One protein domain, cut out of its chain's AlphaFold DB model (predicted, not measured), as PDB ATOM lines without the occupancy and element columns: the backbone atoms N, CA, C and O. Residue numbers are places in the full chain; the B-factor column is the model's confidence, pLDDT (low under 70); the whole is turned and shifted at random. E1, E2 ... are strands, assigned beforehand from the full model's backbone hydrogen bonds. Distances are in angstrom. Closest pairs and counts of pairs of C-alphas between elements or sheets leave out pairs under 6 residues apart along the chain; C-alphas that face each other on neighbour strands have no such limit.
ATOM      1  N   LEU A  21     328.043 392.808 456.929       83.25
ATOM      2  CA  LEU A  21     327.436 391.664 457.576       83.25
ATOM      3  C   LEU A  21     327.714 391.801 459.068       83.25
ATOM      4  O   LEU A  21     328.874 391.831 459.480       83.25
ATOM      5  N   THR A  22     326.657 391.892 459.866       79.12
ATOM      6  CA  THR A  22     326.771 392.060 461.315       79.12
ATOM      7  C   THR A  22     326.029 390.930 462.003       79.12
ATOM      8  O   THR A  22     324.839 390.718 461.766       79.12
ATOM      9  N   TRP A  23     326.721 390.203 462.876       78.88
ATOM     10  CA  TRP A  23     326.087 389.239 463.765       78.88
ATOM     11  C   TRP A  23     325.551 389.961 465.004       78.88
ATOM     12  O   TRP A  23     326.319 390.589 465.737       78.88
ATOM     13  N   LYS A  24     324.238 389.902 465.234       76.75
ATOM     14  CA  LYS A  24     323.583 390.539 466.383       76.75
ATOM     15  C   LYS A  24     322.378 389.712 466.827       76.75
ATOM     16  O   LYS A  24     321.575 389.299 465.999       76.75
ATOM     17  N   ASP A  25     322.253 389.488 468.135       75.25
ATOM     18  CA  ASP A  25     321.093 388.836 468.766       75.25
ATOM     19  C   ASP A  25     320.705 387.483 468.129       75.25
ATOM     20  O   ASP A  25     319.530 387.168 467.954       75.25
ATOM     21  N   GLY A  26     321.707 386.677 467.752       76.56
ATOM     22  CA  GLY A  26     321.509 385.351 467.149       76.56
ATOM     23  C   GLY A  26     321.132 385.360 465.662       76.56
ATOM     24  O   GLY A  26     320.833 384.301 465.109       76.56
ATOM     25  N   ALA A  27     321.155 386.529 465.020       81.94
ATOM     26  CA  ALA A  27     320.833 386.717 463.614       81.94
ATOM     27  C   ALA A  27     321.995 387.374 462.858       81.94
ATOM     28  O   ALA A  27     322.688 388.256 463.374       81.94
ATOM     29  N   LEU A  28     322.166 386.979 461.595       83.62
ATOM     30  CA  LEU A  28     323.052 387.681 460.676       83.62
ATOM     31  C   LEU A  28     322.267 388.746 459.913       83.62
ATOM     32  O   LEU A  28     321.395 388.416 459.106       83.62
ATOM     33  N   LEU A  29     322.607 390.010 460.150       82.06
ATOM     34  CA  LEU A  29     321.960 391.176 459.561       82.06
ATOM     35  C   LEU A  29     322.801 391.765 458.425       82.06
ATOM     36  O   LEU A  29     324.033 391.759 458.476       82.06
ATOM     37  N   ILE A  30     322.112 392.316 457.425       80.62
ATOM     38  CA  ILE A  30     322.723 393.065 456.323       80.62
ATOM     39  C   ILE A  30     322.435 394.550 456.517       80.62
ATOM     40  O   ILE A  30     321.281 394.984 456.438       80.62
ATOM     41  N   GLU A  31     323.486 395.334 456.707       80.62
ATOM     42  CA  GLU A  31     323.393 396.789 456.815       80.62
ATOM     43  C   GLU A  31     323.789 397.421 455.480       80.62
ATOM     44  O   GLU A  31     324.901 397.203 454.995       80.62
ATOM     45  N   THR A  32     322.880 398.193 454.873       81.88
ATOM     46  CA  THR A  32     323.112 398.866 453.586       81.88
ATOM     47  C   THR A  32     322.913 400.385 453.700       81.88
ATOM     48  O   THR A  32     322.257 400.852 454.629       81.88
ATOM     49  N   PRO A  33     323.403 401.176 452.726       84.31
ATOM     50  CA  PRO A  33     323.120 402.607 452.619       84.31
ATOM     51  C   PRO A  33     321.669 402.969 452.263       84.31
ATOM     52  O   PRO A  33     321.384 404.144 452.033       84.31
ATOM     53  N   ALA A  34     320.757 402.001 452.127       88.19
ATOM     54  CA  ALA A  34     319.366 402.289 451.799       88.19
ATOM     55  C   ALA A  34     318.691 403.117 452.910       88.19
ATOM     56  O   ALA A  34     318.866 402.864 454.099       88.19
ATOM     57  N   LEU A  35     317.865 404.089 452.516       89.06
ATOM     58  CA  LEU A  35     317.091 404.927 453.444       89.06
ATOM     59  C   LEU A  35     315.976 404.128 454.124       89.06
ATOM     60  O   LEU A  35     315.604 404.383 455.271       89.06
ATOM     61  N   LYS A  36     315.448 403.146 453.394       87.62
ATOM     62  CA  LYS A  36     314.518 402.140 453.888       87.62
ATOM     63  C   LYS A  36     314.855 400.811 453.226       87.62
ATOM     64  O   LYS A  36     315.084 400.767 452.019       87.62
ATOM     65  N   GLN A  37     314.894 399.751 454.019       83.00
ATOM     66  CA  GLN A  37     315.077 398.383 453.551       83.00
ATOM     67  C   GLN A  37     314.236 397.435 454.414       83.00
ATOM     68  O   GLN A  37     313.971 397.757 455.578       83.00
ATOM     69  N   PRO A  38     313.836 396.267 453.888       76.38
ATOM     70  CA  PRO A  38     313.313 395.191 454.715       76.38
ATOM     71  C   PRO A  38     314.338 394.755 455.767       76.38
ATOM     72  O   PRO A  38     315.555 394.887 455.588       76.38
ATOM     73  N   LYS A  39     313.840 394.198 456.874       74.50
ATOM     74  CA  LYS A  39     314.694 393.496 457.832       74.50
ATOM     75  C   LYS A  39     315.121 392.181 457.186       74.50
ATOM     76  O   LYS A  39     314.293 391.304 456.976       74.50
ATOM     77  N   LEU A  40     316.404 392.062 456.870       72.62
ATOM     78  CA  LEU A  40     316.970 390.856 456.278       72.62
ATOM     79  C   LEU A  40     317.752 390.100 457.344       72.62
ATOM     80  O   LEU A  40     318.759 390.614 457.836       72.62
ATOM     81  N   SER A  41     317.283 388.897 457.691       75.62
ATOM     82  CA  SER A  41     318.056 387.945 458.483       75.62
ATOM     83  C   SER A  41     318.463 386.763 457.618       75.62
ATOM     84  O   SER A  41     317.623 385.994 457.146       75.62
ATOM     85  N   LEU A  42     319.766 386.587 457.440       72.19
ATOM     86  CA  LEU A  42     320.309 385.469 456.671       72.19
ATOM     87  C   LEU A  42     320.374 384.162 457.482       72.19
ATOM     88  O   LEU A  42     320.698 383.121 456.921       72.19
ATOM     89  N   TRP A  43     320.076 384.191 458.789       74.38
ATOM     90  CA  TRP A  43     320.134 383.020 459.671       74.38
ATOM     91  C   TRP A  43     319.200 383.162 460.897       74.38
ATOM     92  O   TRP A  43     319.190 384.242 461.489       74.38
ATOM     93  N   PRO A  44     318.451 382.119 461.326       62.03
ATOM     94  CA  PRO A  44     318.254 380.796 460.712       62.03
ATOM     95  C   PRO A  44     317.191 380.824 459.586       62.03
ATOM     96  O   PRO A  44     316.271 380.017 459.572       62.03
ATOM     97  N   PHE A  45     317.366 381.768 458.653       65.12
ATOM     98  CA  PHE A  45     316.532 382.123 457.500       65.12
ATOM     99  C   PHE A  45     315.172 382.737 457.837       65.12
ATOM    100  O   PHE A  45     314.196 382.041 458.089       65.12
ATOM    101  N   ASP A  46     315.114 384.065 457.724       57.50
ATOM    102  CA  ASP A  46     313.881 384.787 457.412       57.50
ATOM    103  C   ASP A  46     314.250 385.838 456.349       57.50
ATOM    104  O   ASP A  46     314.494 387.019 456.629       57.50
ATOM    105  N   LEU A  47     314.412 385.370 455.105       55.69
ATOM    106  CA  LEU A  47     314.372 386.256 453.946       55.69
ATOM    107  C   LEU A  47     312.904 386.621 453.766       55.69
ATOM    108  O   LEU A  47     312.136 385.860 453.183       55.69
ATOM    109  N   GLN A  48     312.499 387.775 454.293       55.12
ATOM    110  CA  GLN A  48     311.239 388.367 453.866       55.12
ATOM    111  C   GLN A  48     311.403 388.801 452.407       55.12
ATOM    112  O   GLN A  48     311.855 389.908 452.109       55.12
ATOM    113  N   GLU A  49     311.101 387.876 451.494       49.75
ATOM    114  CA  GLU A  49     310.767 388.203 450.115       49.75
ATOM    115  C   GLU A  49     309.518 389.085 450.159       49.75
ATOM    116  O   GLU A  49     308.471 388.691 450.673       49.75
ATOM    117  N   GLY A  50     309.660 390.318 449.682       56.28
ATOM    118  CA  GLY A  50     308.636 391.345 449.826       56.28
ATOM    119  C   GLY A  50     309.007 392.364 450.895       56.28
ATOM    120  O   GLY A  50     309.105 392.089 452.088       56.28
ATOM    121  N   GLY A  51     309.244 393.587 450.441       70.56
ATOM    122  CA  GLY A  51     309.656 394.685 451.296       70.56
ATOM    123  C   GLY A  51     310.014 395.911 450.477       70.56
ATOM    124  O   GLY A  51     310.559 395.813 449.380       70.56
ATOM    125  N   GLU A  52     309.686 397.078 451.014       85.75
ATOM    126  CA  GLU A  52     309.968 398.344 450.353       85.75
ATOM    127  C   GLU A  52     311.442 398.716 450.537       85.75
ATOM    128  O   GLU A  52     311.917 398.935 451.655       85.75
ATOM    129  N   TRP A  53     312.153 398.826 449.419       88.62
ATOM    130  CA  TRP A  53     313.458 399.464 449.362       88.62
ATOM    131  C   TRP A  53     313.292 400.912 448.938       88.62
ATOM    132  O   TRP A  53     312.646 401.187 447.928       88.62
ATOM    133  N   ILE A  54     313.928 401.832 449.653       91.06
ATOM    134  CA  ILE A  54     314.072 403.220 449.222       91.06
ATOM    135  C   ILE A  54     315.546 403.586 449.277       91.06
ATOM    136  O   ILE A  54     316.172 403.533 450.335       91.06
ATOM    137  N   TYR A  55     316.110 403.956 448.133       91.31
ATOM    138  CA  TYR A  55     317.525 404.291 448.008       91.31
ATOM    139  C   TYR A  55     317.765 405.288 446.875       91.31
ATOM    140  O   TYR A  55     316.937 405.472 445.980       91.31
ATOM    141  N   GLN A  56     318.922 405.942 446.909       90.75
ATOM    142  CA  GLN A  56     319.328 406.883 445.872       90.75
ATOM    143  C   GLN A  56     320.108 406.165 444.761       90.75
ATOM    144  O   GLN A  56     321.093 405.474 445.018       90.75
ATOM    145  N   LYS A  57     319.685 406.351 443.506       90.31
ATOM    146  CA  LYS A  57     320.364 405.860 442.297       90.31
ATOM    147  C   LYS A  57     320.688 407.046 441.388       90.31
ATOM    148  O   LYS A  57     319.850 407.488 440.598       90.31
ATOM    149  N   GLY A  58     321.906 407.573 441.519       89.50
ATOM    150  CA  GLY A  58     322.298 408.833 440.881       89.50
ATOM    151  C   GLY A  58     321.490 410.005 441.446       89.50
ATOM    152  O   GLY A  58     321.470 410.216 442.655       89.50
ATOM    153  N   GLU A  59     320.792 410.737 440.580       91.69
ATOM    154  CA  GLU A  59     319.925 411.876 440.942       91.69
ATOM    155  C   GLU A  59     318.481 411.470 441.291       91.69
ATOM    156  O   GLU A  59     317.633 412.314 441.585       91.69
ATOM    157  N   ASN A  60     318.173 410.172 441.224       94.19
ATOM    158  CA  ASN A  60     316.829 409.658 441.453       94.19
ATOM    159  C   ASN A  60     316.719 409.047 442.850       94.19
ATOM    160  O   ASN A  60     317.535 408.203 443.228       94.19
ATOM    161  N   LEU A  61     315.658 409.403 443.567       94.75
ATOM    162  CA  LEU A  61     315.164 408.623 444.693       94.75
ATOM    163  C   LEU A  61     314.279 407.511 444.134       94.75
ATOM    164  O   LEU A  61     313.264 407.789 443.491       94.75
ATOM    165  N   VAL A  62     314.676 406.263 444.350       94.00
ATOM    166  CA  VAL A  62     313.996 405.089 443.803       94.00
ATOM    167  C   VAL A  62     313.334 404.328 444.938       94.00
ATOM    168  O   VAL A  62     313.973 404.041 445.951       94.00
ATOM    169  N   ARG A  63     312.062 403.992 444.740       93.00
ATOM    170  CA  ARG A  63     311.352 402.967 445.492       93.00
ATOM    171  C   ARG A  63     311.368 401.678 444.693       93.00
ATOM    172  O   ARG A  63     311.117 401.698 443.490       93.00
ATOM    173  N   GLU A  64     311.617 400.563 445.354       88.25
ATOM    174  CA  GLU A  64     311.441 399.248 444.753       88.25
ATOM    175  C   GLU A  64     310.633 398.332 445.663       88.25
ATOM    176  O   GLU A  64     310.923 398.212 446.854       88.25
ATOM    177  N   VAL A  65     309.624 397.691 445.076       86.69
ATOM    178  CA  VAL A  65     308.764 396.693 445.720       86.69
ATOM    179  C   VAL A  65     308.637 395.519 444.753       86.69
ATOM    180  O   VAL A  65     308.342 395.729 443.576       86.69
ATOM    181  N   ASP A  66     308.922 394.304 445.223       78.00
ATOM    182  CA  ASP A  66     308.822 393.054 444.451       78.00
ATOM    183  C   ASP A  66     309.521 393.114 443.074       78.00
ATOM    184  O   ASP A  66     308.970 392.737 442.038       78.00
ATOM    185  N   GLY A  67     310.732 393.682 443.044       77.94
ATOM    186  CA  GLY A  67     311.546 393.826 441.829       77.94
ATOM    187  C   GLY A  67     311.119 394.954 440.880       77.94
ATOM    188  O   GLY A  67     311.782 395.190 439.868       77.94
ATOM    189  N   ARG A  68     310.031 395.682 441.171       85.06
ATOM    190  CA  ARG A  68     309.539 396.792 440.337       85.06
ATOM    191  C   ARG A  68     310.027 398.136 440.855       85.06
ATOM    192  O   ARG A  68     309.713 398.524 441.977       85.06
ATOM    193  N   GLN A  69     310.764 398.857 440.010       90.31
ATOM    194  CA  GLN A  69     311.317 400.177 440.328       90.31
ATOM    195  C   GLN A  69     310.358 401.307 439.962       90.31
ATOM    196  O   GLN A  69     309.846 401.377 438.846       90.31
ATOM    197  N   GLU A  70     310.216 402.249 440.883       94.69
ATOM    198  CA  GLU A  70     309.513 403.511 440.706       94.69
ATOM    199  C   GLU A  70     310.420 404.665 441.136       94.69
ATOM    200  O   GLU A  70     311.038 404.638 442.199       94.69
ATOM    201  N   VAL A  71     310.503 405.710 440.315       95.06
ATOM    202  CA  VAL A  71     311.224 406.931 440.687       95.06
ATOM    203  C   VAL A  71     310.280 407.828 441.479       95.06
ATOM    204  O   VAL A  71     309.353 408.394 440.908       95.06
ATOM    205  N   LEU A  72     310.538 407.987 442.778       93.88
ATOM    206  CA  LEU A  72     309.739 408.836 443.663       93.88
ATOM    207  C   LEU A  72     310.024 410.325 443.441       93.88
ATOM    208  O   LEU A  72     309.110 411.147 443.445       93.88
ATOM    209  N   ARG A  73     311.304 410.689 443.294       93.88
ATOM    210  CA  ARG A  73     311.764 412.077 443.116       93.88
ATOM    211  C   ARG A  73     313.019 412.122 442.248       93.88
ATOM    212  O   ARG A  73     313.832 411.200 442.286       93.88
ATOM    213  N   LYS A  74     313.192 413.219 441.507       92.50
ATOM    214  CA  LYS A  74     314.415 413.543 440.756       92.50
ATOM    215  C   LYS A  74     314.948 414.885 441.229       92.50
ATOM    216  O   LYS A  74     314.211 415.868 441.182       92.50
ATOM    217  N   ALA A  75     316.192 414.923 441.681       90.31
ATOM    218  CA  ALA A  75     316.829 416.157 442.111       90.31
ATOM    219  C   ALA A  75     318.340 416.078 441.865       90.31
ATOM    220  O   ALA A  75     319.030 415.210 442.398       90.31
ATOM    221  N   ALA A  76     318.837 416.990 441.033       89.75
ATOM    222  CA  ALA A  76     320.259 417.119 440.759       89.75
ATOM    223  C   ALA A  76     320.966 417.792 441.940       89.75
ATOM    224  O   ALA A  76     320.426 418.713 442.555       89.75
ATOM    225  N   GLY A  77     322.183 417.342 442.246       89.75
ATOM    226  CA  GLY A  77     323.005 417.971 443.281       89.75
ATOM    227  C   GLY A  77     322.464 417.850 444.703       89.75
ATOM    228  O   GLY A  77     322.767 418.712 445.525       89.75
ATOM    229  N   VAL A  78     321.663 416.823 445.001       92.31
ATOM    230  CA  VAL A  78     321.184 416.552 446.363       92.31
ATOM    231  C   VAL A  78     321.518 415.136 446.816       92.31
ATOM    232  O   VAL A  78     321.652 414.202 446.014       92.31
ATOM    233  N   ARG A  79     321.585 414.974 448.133       92.25
ATOM    234  CA  ARG A  79     321.575 413.684 448.816       92.25
ATOM    235  C   ARG A  79     320.297 413.526 449.599       92.25
ATOM    236  O   ARG A  79     319.918 414.416 450.353       92.25
ATOM    237  N   PHE A  80     319.637 412.394 449.413       93.06
ATOM    238  CA  PHE A  80     318.459 412.061 450.197       93.06
ATOM    239  C   PHE A  80     318.885 411.406 451.507       93.06
ATOM    240  O   PHE A  80     319.741 410.522 451.509       93.06
ATOM    241  N   VAL A  81     318.275 411.833 452.607       92.81
ATOM    242  CA  VAL A  81     318.531 411.331 453.962       92.81
ATOM    243  C   VAL A  81     317.215 411.047 454.657       92.81
ATOM    244  O   VAL A  81     316.217 411.713 454.396       92.81
ATOM    245  N   ARG A  82     317.204 410.063 455.555       91.75
ATOM    246  CA  ARG A  82     316.044 409.804 456.407       91.75
ATOM    247  C   ARG A  82     316.185 410.585 457.710       91.75
ATOM    248  O   ARG A  82     317.235 410.505 458.347       91.75
ATOM    249  N   VAL A  83     315.125 411.281 458.111       91.44
ATOM    250  CA  VAL A  83     315.022 412.011 459.382       91.44
ATOM    251  C   VAL A  83     313.676 411.658 460.008       91.44
ATOM    252  O   VAL A  83     312.626 412.047 459.509       91.44
ATOM    253  N   GLY A  84     313.692 410.856 461.070       88.31
ATOM    254  CA  GLY A  84     312.492 410.193 461.573       88.31
ATOM    255  C   GLY A  84     311.870 409.301 460.497       88.31
ATOM    256  O   GLY A  84     312.512 408.378 459.987       88.31
ATOM    257  N   GLU A  85     310.623 409.594 460.138       87.31
ATOM    258  CA  GLU A  85     309.888 408.899 459.075       87.31
ATOM    259  C   GLU A  85     309.979 409.604 457.712       87.31
ATOM    260  O   GLU A  85     309.622 409.012 456.693       87.31
ATOM    261  N   ASP A  86     310.507 410.830 457.669       91.94
ATOM    262  CA  ASP A  86     310.561 411.646 456.461       91.94
ATOM    263  C   ASP A  86     311.867 411.452 455.676       91.94
ATOM    264  O   ASP A  86     312.912 411.066 456.215       91.94
ATOM    265  N   ILE A  87     311.799 411.725 454.368       93.00
ATOM    266  CA  ILE A  87     312.962 411.756 453.473       93.00
ATOM    267  C   ILE A  87     313.250 413.199 453.074       93.00
ATOM    268  O   ILE A  87     312.544 413.792 452.247       93.00
ATOM    269  N   GLU A  88     314.343 413.706 453.624       94.19
ATOM    270  CA  GLU A  88     314.826 415.068 453.459       94.19
ATOM    271  C   GLU A  88     315.961 415.150 452.436       94.19
ATOM    272  O   GLU A  88     316.530 414.140 452.009       94.19
ATOM    273  N   GLN A  89     316.275 416.375 452.014       93.88
ATOM    274  CA  GLN A  89     317.336 416.660 451.050       93.88
ATOM    275  C   GLN A  89     318.472 417.432 451.717       93.88
ATOM    276  O   GLN A  89     318.261 418.486 452.312       93.88
ATOM    277  N   VAL A  90     319.692 416.936 451.543       94.00
ATOM    278  CA  VAL A  90     320.923 417.702 451.725       94.00
ATOM    279  C   VAL A  90     321.303 418.255 450.357       94.00
ATOM    280  O   VAL A  90     321.604 417.489 449.436       94.00
ATOM    281  N   ARG A  91     321.269 419.576 450.187       93.69
ATOM    282  CA  ARG A  91     321.708 420.225 448.945       93.69
ATOM    283  C   ARG A  91     323.231 420.284 448.932       93.69
ATOM    284  O   ARG A  91     323.817 420.716 449.911       93.69
ATOM    285  N   LEU A  92     323.857 419.862 447.834       90.62
ATOM    286  CA  LEU A  92     325.317 419.824 447.667       90.62
ATOM    287  C   LEU A  92     325.857 420.879 446.685       90.62
ATOM    288  O   LEU A  92     327.047 421.178 446.706       90.62
ATOM    289  N   ILE A  93     325.016 421.398 445.784       81.88
ATOM    290  CA  ILE A  93     325.421 422.335 444.723       81.88
ATOM    291  C   ILE A  93     324.940 423.754 445.048       81.88
ATOM    292  O   ILE A  93     323.795 423.949 445.455       81.88
ATOM    293  N   GLY A  94     325.804 424.745 444.801       78.88
ATOM    294  CA  GLY A  94     325.583 426.159 445.119       78.88
ATOM    295  C   GLY A  94     326.132 426.486 446.502       78.88
ATOM    296  O   GLY A  94     327.169 427.133 446.616       78.88
ATOM    297  N   HIS A  95     325.480 425.946 447.526       84.94
ATOM    298  CA  HIS A  95     325.915 425.956 448.918       84.94
ATOM    299  C   HIS A  95     325.431 424.668 449.594       84.94
ATOM    300  O   HIS A  95     324.388 424.121 449.220       84.94
ATOM    301  N   LEU A  96     326.217 424.145 450.537       93.56
ATOM    302  CA  LEU A  96     325.864 422.930 451.264       93.56
ATOM    303  C   LEU A  96     324.832 423.291 452.339       93.56
ATOM    304  O   LEU A  96     325.137 424.035 453.269       93.56
ATOM    305  N   GLU A  97     323.609 422.786 452.199       95.06
ATOM    306  CA  GLU A  97     322.473 423.167 453.047       95.06
ATOM    307  C   GLU A  97     321.675 421.942 453.488       95.06
ATOM    308  O   GLU A  97     321.409 421.031 452.694       95.06
ATOM    309  N   PHE A  98     321.242 421.942 454.746       95.62
ATOM    310  CA  PHE A  98     320.317 420.953 455.282       95.62
ATOM    311  C   PHE A  98     319.353 421.612 456.270       95.62
ATOM    312  O   PHE A  98     319.786 422.265 457.217       95.62
ATOM    313  N   LEU A  99     318.045 421.443 456.038       92.38
ATOM    314  CA  LEU A  99     316.963 422.021 456.852       92.38
ATOM    315  C   LEU A  99     317.129 423.531 457.133       92.38
ATOM    316  O   LEU A  99     316.883 423.995 458.245       92.38
ATOM    317  N   GLY A 100     317.541 424.305 456.122       90.25
ATOM    318  CA  GLY A 100     317.717 425.758 456.227       90.25
ATOM    319  C   GLY A 100     319.029 426.208 456.875       90.25
ATOM    320  O   GLY A 100     319.251 427.410 457.018       90.25
ATOM    321  N   GLU A 101     319.901 425.281 457.273       93.75
ATOM    322  CA  GLU A 101     321.218 425.597 457.821       93.75
ATOM    323  C   GLU A 101     322.327 425.345 456.804       93.75
ATOM    324  O   GLU A 101     322.356 424.309 456.136       93.75
ATOM    325  N   GLU A 102     323.283 426.271 456.752       94.69
ATOM    326  CA  GLU A 102     324.471 426.159 455.913       94.69
ATOM    327  C   GLU A 102     325.590 425.374 456.607       94.69
ATOM    328  O   GLU A 102     325.842 425.493 457.818       94.69
ATOM    329  N   TYR A 103     326.277 424.576 455.800       96.00
ATOM    330  CA  TYR A 103     327.427 423.778 456.182       96.00
ATOM    331  C   TYR A 103     328.597 424.027 455.229       96.00
ATOM    332  O   TYR A 103     328.424 424.437 454.086       96.00
ATOM    333  N   ASP A 104     329.802 423.764 455.721       93.38
ATOM    334  CA  ASP A 104     331.053 423.984 454.998       93.38
ATOM    335  C   ASP A 104     331.555 422.690 454.329       93.38
ATOM    336  O   ASP A 104     332.198 422.727 453.282       93.38
ATOM    337  N   GLU A 105     331.288 421.529 454.938       93.56
ATOM    338  CA  GLU A 105     331.836 420.236 454.517       93.56
ATOM    339  C   GLU A 105     330.834 419.094 454.770       93.56
ATOM    340  O   GLU A 105     330.097 419.097 455.760       93.56
ATOM    341  N   VAL A 106     330.832 418.098 453.878       93.25
ATOM    342  CA  VAL A 106     330.064 416.853 454.010       93.25
ATOM    343  C   VAL A 106     330.993 415.643 453.925       93.25
ATOM    344  O   VAL A 106     331.866 415.580 453.060       93.25
ATOM    345  N   GLN A 107     330.798 414.668 454.812       92.12
ATOM    346  CA  GLN A 107     331.457 413.363 454.759       92.12
ATOM    347  C   GLN A 107     330.398 412.261 454.686       92.12
ATOM    348  O   GLN A 107     329.436 412.265 455.455       92.12
ATOM    349  N   GLU A 108     330.584 411.306 453.777       88.12
ATOM    350  CA  GLU A 108     329.671 410.178 453.573       88.12
ATOM    351  C   GLU A 108     330.383 408.863 453.896       88.12
ATOM    352  O   GLU A 108     331.484 408.601 453.404       88.12
TER     353      GLU A 108
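This is residues 21 to 108 of the 551 residues of an uncharacterized protein of Sulfodiicoccus acidiphilus (UniProt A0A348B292). Three small antiparallel sheets are strung loosely along an elongated body: the hairpin E1 and E2 at one end, the three-strand sheet E3 - E4 - E5 towards the middle, and the four-strand sheet E6 - E7 - E8 - E9 at the other end. The long link, residues 32 to 52, runs from E2 to the middle, goes out to the hairpin's end at Pro 44 and folds back to E3, while E10 turns away from E9 at 82 degrees. The printed part has 88 residues, with no named helix and ten strands in order E1 to E10: all strand. It is loose, with a radius of gyration of the C-alphas of 15.7 A and spans of 48 by 29 by 20 A.

Start at E1, residues 21 to 24, and E2, residues 27 to 31, a hairpin with N 22 and O 29 3.0 A apart, within hydrogen-bond range. In the long link that follows, residues 40 to 41 pair antiparallel with residues 46 to 47. Then find E3, residues 53 to 57, E4, residues 60 to 65, and E5, residues 68 to 74, a strongly twisted meander, each strand the antiparallel neighbour of the one before. N 55 and O 62 are 3.1 A apart, and N 63 and O 70 2.8 A. E2 and E3 are apart. The second meander is E6, residues 78 to 83, E7, residues 86 to 91, E8, residues 96 to 98, and E9, residues 101 to 103. Look there for N 81 and O 88 at 3.0 A, N 91 and O 97 at 2.9 A, and N 98 and O 101 at 3.0 A. From E6 to E9 the strands' lines turn by 59 degrees and the way across the sheet by 70 degrees. The closest C-alphas of E3 and E6, Gln 56 and Phe 80, are 6.8 A apart. E9 runs on into E10, residues 105 to 108, which pairs with no named strand.

Find C-alpha 21, where E1 begins, at (327.436, 391.664, 457.576); E2 is 12.4 A long. E3 begins at C-alpha 53, (313.458, 399.464, 449.362), and measures 11.8 A, E4 15.9 A and E5 17.5 A. E6 measures 15.1 A and E7 15.9 A. E10 ends at C-alpha 108, (329.671, 410.178, 453.573).

The C-alphas farthest apart, those of Pro 44 and Gly 94, are 48.5 A apart. The printed part has no cut; the link E2 to E3 is long and the others are tight. Mean pLDDT of the printed part is 85.1, and residues 44 to 50 are under 70.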